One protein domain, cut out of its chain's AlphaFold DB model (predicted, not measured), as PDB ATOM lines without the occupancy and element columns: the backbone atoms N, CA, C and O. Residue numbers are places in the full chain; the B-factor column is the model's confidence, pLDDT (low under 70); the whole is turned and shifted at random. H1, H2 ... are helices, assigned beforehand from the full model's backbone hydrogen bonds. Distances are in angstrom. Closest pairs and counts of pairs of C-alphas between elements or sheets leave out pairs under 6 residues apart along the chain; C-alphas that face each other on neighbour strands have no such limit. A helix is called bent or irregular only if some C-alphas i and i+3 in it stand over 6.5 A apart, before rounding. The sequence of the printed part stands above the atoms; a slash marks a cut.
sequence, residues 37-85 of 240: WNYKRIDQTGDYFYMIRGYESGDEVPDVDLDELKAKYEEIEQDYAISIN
ATOM      1  N   TRP A  37      33.328  95.310  -8.668       94.69
ATOM      2  CA  TRP A  37      31.875  95.449  -8.619       94.69
ATOM      3  C   TRP A  37      31.420  96.452  -7.548       94.69
ATOM      4  O   TRP A  37      30.593  97.308  -7.852       94.69
ATOM      5  N   ASN A  38      31.968  96.398  -6.327       94.69
ATOM      6  CA  ASN A  38      31.600  97.318  -5.244       94.69
ATOM      7  C   ASN A  38      31.991  98.753  -5.605       94.69
ATOM      8  O   ASN A  38      31.164  99.652  -5.482       94.69
ATOM      9  N   TYR A  39      33.207  98.948  -6.123       93.50
ATOM     10  CA  TYR A  39      33.672 100.245  -6.622       93.50
ATOM     11  C   TYR A  39      32.709 100.824  -7.670       93.50
ATOM     12  O   TYR A  39      32.193 101.928  -7.515       93.50
ATOM     13  N   LYS A  40      32.358 100.019  -8.680       91.44
ATOM     14  CA  LYS A  40      31.402 100.385  -9.731       91.44
ATOM     15  C   LYS A  40      30.021 100.752  -9.177       91.44
ATOM     16  O   LYS A  40      29.368 101.642  -9.708       91.44
ATOM     17  N   ARG A  41      29.541 100.067  -8.134       92.56
ATOM     18  CA  ARG A  41      28.249 100.382  -7.504       92.56
ATOM     19  C   ARG A  41      28.284 101.711  -6.766       92.56
ATOM     20  O   ARG A  41      27.323 102.465  -6.904       92.56
ATOM     21  N   ILE A  42      29.358 101.999  -6.032       93.25
ATOM     22  CA  ILE A  42      29.535 103.284  -5.339       93.25
ATOM     23  C   ILE A  42      29.547 104.418  -6.365       93.25
ATOM     24  O   ILE A  42      28.744 105.337  -6.242       93.25
ATOM     25  N   ASP A  43      30.353 104.298  -7.423       88.31
ATOM     26  CA  ASP A  43      30.432 105.274  -8.521       88.31
ATOM     27  C   ASP A  43      29.059 105.539  -9.175       88.31
ATOM     28  O   ASP A  43      28.657 106.680  -9.382       88.31
ATOM     29  N   GLN A  44      28.275 104.483  -9.416       88.56
ATOM     30  CA  GLN A  44      26.971 104.588 -10.081       88.56
ATOM     31  C   GLN A  44      25.830 105.098  -9.195       88.56
ATOM     32  O   GLN A  44      24.844 105.621  -9.715       88.56
ATOM     33  N   THR A  45      25.885 104.853  -7.886       90.75
ATOM     34  CA  THR A  45      24.729 105.053  -6.991       90.75
ATOM     35  C   THR A  45      24.977 106.054  -5.871       90.75
ATOM     36  O   THR A  45      24.016 106.523  -5.265       90.75
ATOM     37  N   GLY A  46      26.238 106.380  -5.577       90.12
ATOM     38  CA  GLY A  46      26.631 107.139  -4.391       90.12
ATOM     39  C   GLY A  46      26.439 106.380  -3.073       90.12
ATOM     40  O   GLY A  46      26.561 106.975  -2.004       90.12
ATOM     41  N   ASP A  47      26.115 105.084  -3.123       92.88
ATOM     42  CA  ASP A  47      25.893 104.262  -1.936       92.88
ATOM     43  C   ASP A  47      27.222 103.755  -1.360       92.88
ATOM     44  O   ASP A  47      27.735 102.700  -1.739       92.88
ATOM     45  N   TYR A  48      27.785 104.514  -0.420       95.06
ATOM     46  CA  TYR A  48      29.047 104.168   0.233       95.06
ATOM     47  C   TYR A  48      28.955 102.940   1.148       95.06
ATOM     48  O   TYR A  48      30.002 102.432   1.546       95.06
ATOM     49  N   PHE A  49      27.769 102.396   1.458       94.75
ATOM     50  CA  PHE A  49      27.679 101.173   2.268       94.75
ATOM     51  C   PHE A  49      28.318  99.962   1.582       94.75
ATOM     52  O   PHE A  49      28.796  99.057   2.264       94.75
ATOM     53  N   TYR A  50      28.477  99.990   0.255       94.94
ATOM     54  CA  TYR A  50      29.285  99.015  -0.483       94.94
ATOM     55  C   TYR A  50      30.774  98.991  -0.087       94.94
ATOM     56  O   TYR A  50      31.483  98.065  -0.483       94.94
ATOM     57  N   MET A  51      31.254  99.939   0.727       94.69
ATOM     58  CA  MET A  51      32.564  99.876   1.388       94.69
ATOM     59  C   MET A  51      32.642  98.827   2.505       94.69
ATOM     60  O   MET A  51      33.736  98.462   2.945       94.69
ATOM     61  N   ILE A  52      31.498  98.335   2.976       93.69
ATOM     62  CA  ILE A  52      31.404  97.323   4.021       93.69
ATOM     63  C   ILE A  52      31.456  95.938   3.379       93.69
ATOM     64  O   ILE A  52      30.724  95.621   2.439       93.69
ATOM     65  N   ARG A  53      32.318  95.072   3.914       91.25
ATOM     66  CA  ARG A  53      32.475  93.705   3.415       91.25
ATOM     67  C   ARG A  53      31.181  92.914   3.594       91.25
ATOM     68  O   ARG A  53      30.758  92.674   4.724       91.25
ATOM     69  N   GLY A  54      30.634  92.439   2.476       87.12
ATOM     70  CA  GLY A  54      29.432  91.603   2.440       87.12
ATOM     71  C   GLY A  54      28.111  92.373   2.478       87.12
ATOM     72  O   GLY A  54      27.086  91.728   2.633       87.12
ATOM     73  N   TYR A  55      28.135  93.704   2.345       90.56
ATOM     74  CA  TYR A  55      26.921  94.510   2.228       90.56
ATOM     75  C   TYR A  55      26.167  94.215   0.926       90.56
ATOM     76  O   TYR A  55      26.750  94.257  -0.164       90.56
ATOM     77  N   GLU A  56      24.861  93.987   1.043       87.56
ATOM     78  CA  GLU A  56      23.911  93.972  -0.060       87.56
ATOM     79  C   GLU A  56      22.892  95.114   0.074       87.56
ATOM     80  O   GLU A  56      22.591  95.617   1.156       87.56
ATOM     81  N   SER A  57      22.352  95.557  -1.065       86.38
ATOM     82  CA  SER A  57      21.401  96.670  -1.074       86.38
ATOM     83  C   SER A  57      20.147  96.307  -0.279       86.38
ATOM     84  O   SER A  57      19.488  95.311  -0.576       86.38
ATOM     85  N   GLY A  58      19.808  97.146   0.699       81.81
ATOM     86  CA  GLY A  58      18.679  96.924   1.604       81.81
ATOM     87  C   GLY A  58      19.060  96.314   2.954       81.81
ATOM     88  O   GLY A  58      18.186  96.218   3.815       81.81
ATOM     89  N   ASP A  59      20.330  95.962   3.169       86.25
ATOM     90  CA  ASP A  59      20.806  95.541   4.485       86.25
ATOM     91  C   ASP A  59      20.718  96.687   5.502       86.25
ATOM     92  O   ASP A  59      21.069  97.838   5.220       86.25
ATOM     93  N   GLU A  60      20.283  96.365   6.721       82.00
ATOM     94  CA  GLU A  60      20.325  97.302   7.841       82.00
ATOM     95  C   GLU A  60      21.754  97.410   8.377       82.00
ATOM     96  O   GLU A  60      22.332  96.437   8.869       82.00
ATOM     97  N   VAL A  61      22.309  98.621   8.330       81.50
ATOM     98  CA  VAL A  61      23.663  98.912   8.808       81.50
ATOM     99  C   VAL A  61      23.601  99.898   9.984       81.50
ATOM    100  O   VAL A  61      23.784 101.103   9.800       81.50
ATOM    101  N   PRO A  62      23.293  99.430  11.209       70.94
ATOM    102  CA  PRO A  62      23.255 100.298  12.380       70.94
ATOM    103  C   PRO A  62      24.668 100.762  12.775       70.94
ATOM    104  O   PRO A  62      25.630 100.001  12.683       70.94
ATOM    105  N   ASP A  63      24.768 101.996  13.277       75.19
ATOM    106  CA  ASP A  63      25.986 102.585  13.857       75.19
ATOM    107  C   ASP A  63      27.190 102.738  12.897       75.19
ATOM    108  O   ASP A  63      28.337 102.534  13.306       75.19
ATOM    109  N   VAL A  64      26.954 103.121  11.635       82.44
ATOM    110  CA  VAL A  64      28.017 103.461  10.669       82.44
ATOM    111  C   VAL A  64      28.062 104.950  10.378       82.44
ATOM    112  O   VAL A  64      27.038 105.573  10.103       82.44
ATOM    113  N   ASP A  65      29.274 105.497  10.403       88.00
ATOM    114  CA  ASP A  65      29.561 106.855   9.970       88.00
ATOM    115  C   ASP A  65      29.776 106.883   8.446       88.00
ATOM    116  O   ASP A  65      30.745 106.326   7.923       88.00
ATOM    117  N   LEU A  66      28.839 107.502   7.725       90.25
ATOM    118  CA  LEU A  66      28.902 107.624   6.268       90.25
ATOM    119  C   LEU A  66      30.087 108.495   5.824       90.25
ATOM    120  O   LEU A  66      30.682 108.217   4.782       90.25
ATOM    121  N   ASP A  67      30.450 109.512   6.612       91.94
ATOM    122  CA  ASP A  67      31.561 110.405   6.287       91.94
ATOM    123  C   ASP A  67      32.900 109.658   6.396       91.94
ATOM    124  O   ASP A  67      33.784 109.856   5.561       91.94
ATOM    125  N   GLU A  68      33.023 108.726   7.350       91.75
ATOM    126  CA  GLU A  68      34.184 107.828   7.459       91.75
ATOM    127  C   GLU A  68      34.302 106.913   6.228       91.75
ATOM    128  O   GLU A  68      35.386 106.779   5.656       91.75
ATOM    129  N   LEU A  69      33.191 106.312   5.778       93.94
ATOM    130  CA  LEU A  69      33.189 105.454   4.585       93.94
ATOM    131  C   LEU A  69      33.559 106.225   3.320       93.94
ATOM    132  O   LEU A  69      34.333 105.728   2.502       93.94
ATOM    133  N   LYS A  70      33.020 107.436   3.171       95.38
ATOM    134  CA  LYS A  70      33.315 108.308   2.038       95.38
ATOM    135  C   LYS A  70      34.782 108.730   2.025       95.38
ATOM    136  O   LYS A  70      35.439 108.571   1.001       95.38
ATOM    137  N   ALA A  71      35.312 109.188   3.159       94.50
ATOM    138  CA  ALA A  71      36.722 109.551   3.275       94.50
ATOM    139  C   ALA A  71      37.635 108.361   2.940       94.50
ATOM    140  O   ALA A  71      38.628 108.517   2.228       94.50
ATOM    141  N   LYS A  72      37.274 107.153   3.397       94.94
ATOM    142  CA  LYS A  72      38.046 105.947   3.089       94.94
ATOM    143  C   LYS A  72      37.963 105.554   1.615       94.94
ATOM    144  O   LYS A  72      38.957 105.120   1.046       94.94
ATOM    145  N   TYR A  73      36.802 105.707   0.987       95.25
ATOM    146  CA  TYR A  73      36.642 105.490  -0.450       95.25
ATOM    147  C   TYR A  73      37.511 106.456  -1.272       95.25
ATOM    148  O   TYR A  73      38.234 106.013  -2.161       95.25
ATOM    149  N   GLU A  74      37.510 107.746  -0.928       93.31
ATOM    150  CA  GLU A  74      38.334 108.763  -1.597       93.31
ATOM    151  C   GLU A  74      39.841 108.475  -1.457       93.31
ATOM    152  O   GLU A  74      40.597 108.659  -2.412       93.31
ATOM    153  N   GLU A  75      40.289 107.971  -0.301       93.25
ATOM    154  CA  GLU A  75      41.671 107.504  -0.098       93.25
ATOM    155  C   GLU A  75      42.022 106.359  -1.064       93.25
ATOM    156  O   GLU A  75      43.050 106.399  -1.742       93.25
ATOM    157  N   ILE A  76      41.135 105.365  -1.191       93.56
ATOM    158  CA  ILE A  76      41.323 104.236  -2.113       93.56
ATOM    159  C   ILE A  76      41.366 104.703  -3.571       93.56
ATOM    160  O   ILE A  76      42.171 104.189  -4.350       93.56
ATOM    161  N   GLU A  77      40.522 105.663  -3.955       89.56
ATOM    162  CA  GLU A  77      40.525 106.232  -5.306       89.56
ATOM    163  C   GLU A  77      41.836 106.935  -5.635       89.56
ATOM    164  O   GLU A  77      42.377 106.745  -6.727       89.56
ATOM    165  N   GLN A  78      42.373 107.711  -4.694       85.75
ATOM    166  CA  GLN A  78      43.655 108.392  -4.870       85.75
ATOM    167  C   GLN A  78      44.797 107.385  -5.030       85.75
ATOM    168  O   GLN A  78      45.574 107.484  -5.986       85.75
ATOM    169  N   ASP A  79      44.859 106.372  -4.165       83.75
ATOM    170  CA  ASP A  79      45.857 105.303  -4.244       83.75
ATOM    171  C   ASP A  79      45.766 104.532  -5.568       83.75
ATOM    172  O   ASP A  79      46.776 104.245  -6.222       83.75
ATOM    173  N   TYR A  80      44.542 104.218  -5.999       85.81
ATOM    174  CA  TYR A  80      44.285 103.561  -7.274       85.81
ATOM    175  C   TYR A  80      44.747 104.422  -8.456       85.81
ATOM    176  O   TYR A  80      45.506 103.935  -9.302       85.81
ATOM    177  N   ALA A  81      44.361 105.698  -8.493       79.50
ATOM    178  CA  ALA A  81      44.719 106.626  -9.560       79.50
ATOM    179  C   ALA A  81      46.242 106.780  -9.700       79.50
ATOM    180  O   ALA A  81      46.764 106.748 -10.818       79.50
ATOM    181  N   ILE A  82      46.969 106.863  -8.579       74.12
ATOM    182  CA  ILE A  82      48.440 106.895  -8.565       74.12
ATOM    183  C   ILE A  82      49.018 105.596  -9.144       74.12
ATOM    184  O   ILE A  82      49.979 105.634  -9.914       74.12
ATOM    185  N   SER A  83      48.440 104.444  -8.794       70.06
ATOM    186  CA  SER A  83      48.950 103.135  -9.214       70.06
ATOM    187  C   SER A  83      48.768 102.847 -10.708       70.06
ATOM    188  O   SER A  83      49.615 102.186 -11.313       70.06
ATOM    189  N   ILE A  84      47.679 103.342 -11.301       70.38
ATOM    190  CA  ILE A  84      47.334 103.095 -12.703       70.38
ATOM    191  C   ILE A  84      47.838 104.213 -13.617       70.38
ATOM    192  O   ILE A  84      48.183 103.921 -14.757       70.38
ATOM    193  N   ASN A  85      47.984 105.448 -13.116       68.31
ATOM    194  CA  ASN A  85      48.524 106.603 -13.845       68.31
ATOM    195  C   ASN A  85      47.908 106.778 -15.250       68.31
ATOM    196  O   ASN A  85      48.618 107.037 -16.222       68.31
TER     197      ASN A  85
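This is residues 37 to 85 of the 240 residues of an uncharacterized protein of Chryseobacterium oranimense (UniProt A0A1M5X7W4). A short helix, H2, sits between a nine-residue helix, H1, and the first part of a long helix, H3; a wide loop of residues 52 to 65 swings out from H2 and comes back to the start of H3, and the far end of H3, residues 78 to 84, sticks out as an arm with Asn 85 at its tip. The loop lies toward one end of the longest axis and the free arm of H3 makes the other end. The printed part has 49 residues, with three named helices in the order H1, H2, H3 and no named strand, and its class is all helix, with 32 residues in the named helices. The whole is only just compact, close to loose, with a radius of gyration of the C-alphas of 11.5 A, and it is elongated, its C-alphas spanning 37 by 20 by 16 A.

The first helix, H1, takes residues 37 to 45, Trp 37 to Thr 45, and its C-alpha 37 stands at (31.875, 95.449, -8.619). It measures 12.1 A from first to last C-alpha. Gly 46 and Asp 47 follow, and then comes H2, residues 48 to 51, Tyr 48 to Met 51, which measures 5.7 A from first to last C-alpha. C-alpha 48 is at (29.047, 104.168, 0.233). Residues 52 to 65 hold no named element, and within them C-alpha 58 is at (18.679, 96.924, 1.604). The last helix, H3, takes residues 66 to 84, Leu 66 to Ile 84; with 19 residues it is the longest, and it measures 26.8 A from first to last C-alpha. It runs from C-alpha 66 at (28.902, 107.624, 6.268) to C-alpha 84 at (47.334, 103.095, -12.703). None of the three helices is bent.

H1 and H2 touch, with 6 pairs of C-alphas within 8 A. Their closest C-alphas are those of Asn 38 and Tyr 50, 5.6 A apart, and their centres are 8.5 A apart. H2 and H3 touch as well, with 8 pairs of C-alphas within 8 A. The closest C-alphas of these two are those of Tyr 48 and Leu 69, 6.1 A apart, and the centres are 11.9 A apart. H3 touches H2 with residues 66 to 73 alone. H1 and H3 are near each other: they have no pair of C-alphas within 8 A, but 5 pairs within 10 A. In the backbones of H1 and H3 every pair of O of residue i and N of residue i+4 is within hydrogen-bond range. H2, with 4 residues, is too short for such a pair, and its one pair of O of residue i and N of residue i+3 is within hydrogen-bond range.

The two C-alphas farthest apart are those of Pro 62, in the stretch before H3, and Asn 85, at 37.0 A. The first and last printed C-alphas, those of Trp 37 and Asn 85, are 20.7 A apart. Residues 78 to 85, of which 78 to 84 belong to H3, stand free, with no C-alpha 8 or more residues away along the chain within 10 A. The body without them has 41 residues and spans 25 by 20 by 16 A, with a radius of gyration of 9.6 A. The link from H1 to H2, 2 residues, is tight, and the link from H2 to H3, 14 residues, is long. The C-alphas of residues 52 to 65 lie 7 to 16 A from the mean of the C-alphas. The printed part has no cut. The mean pLDDT of the printed part is 88.0; the model's confidence is low, under 70, at one residue, Asn 85.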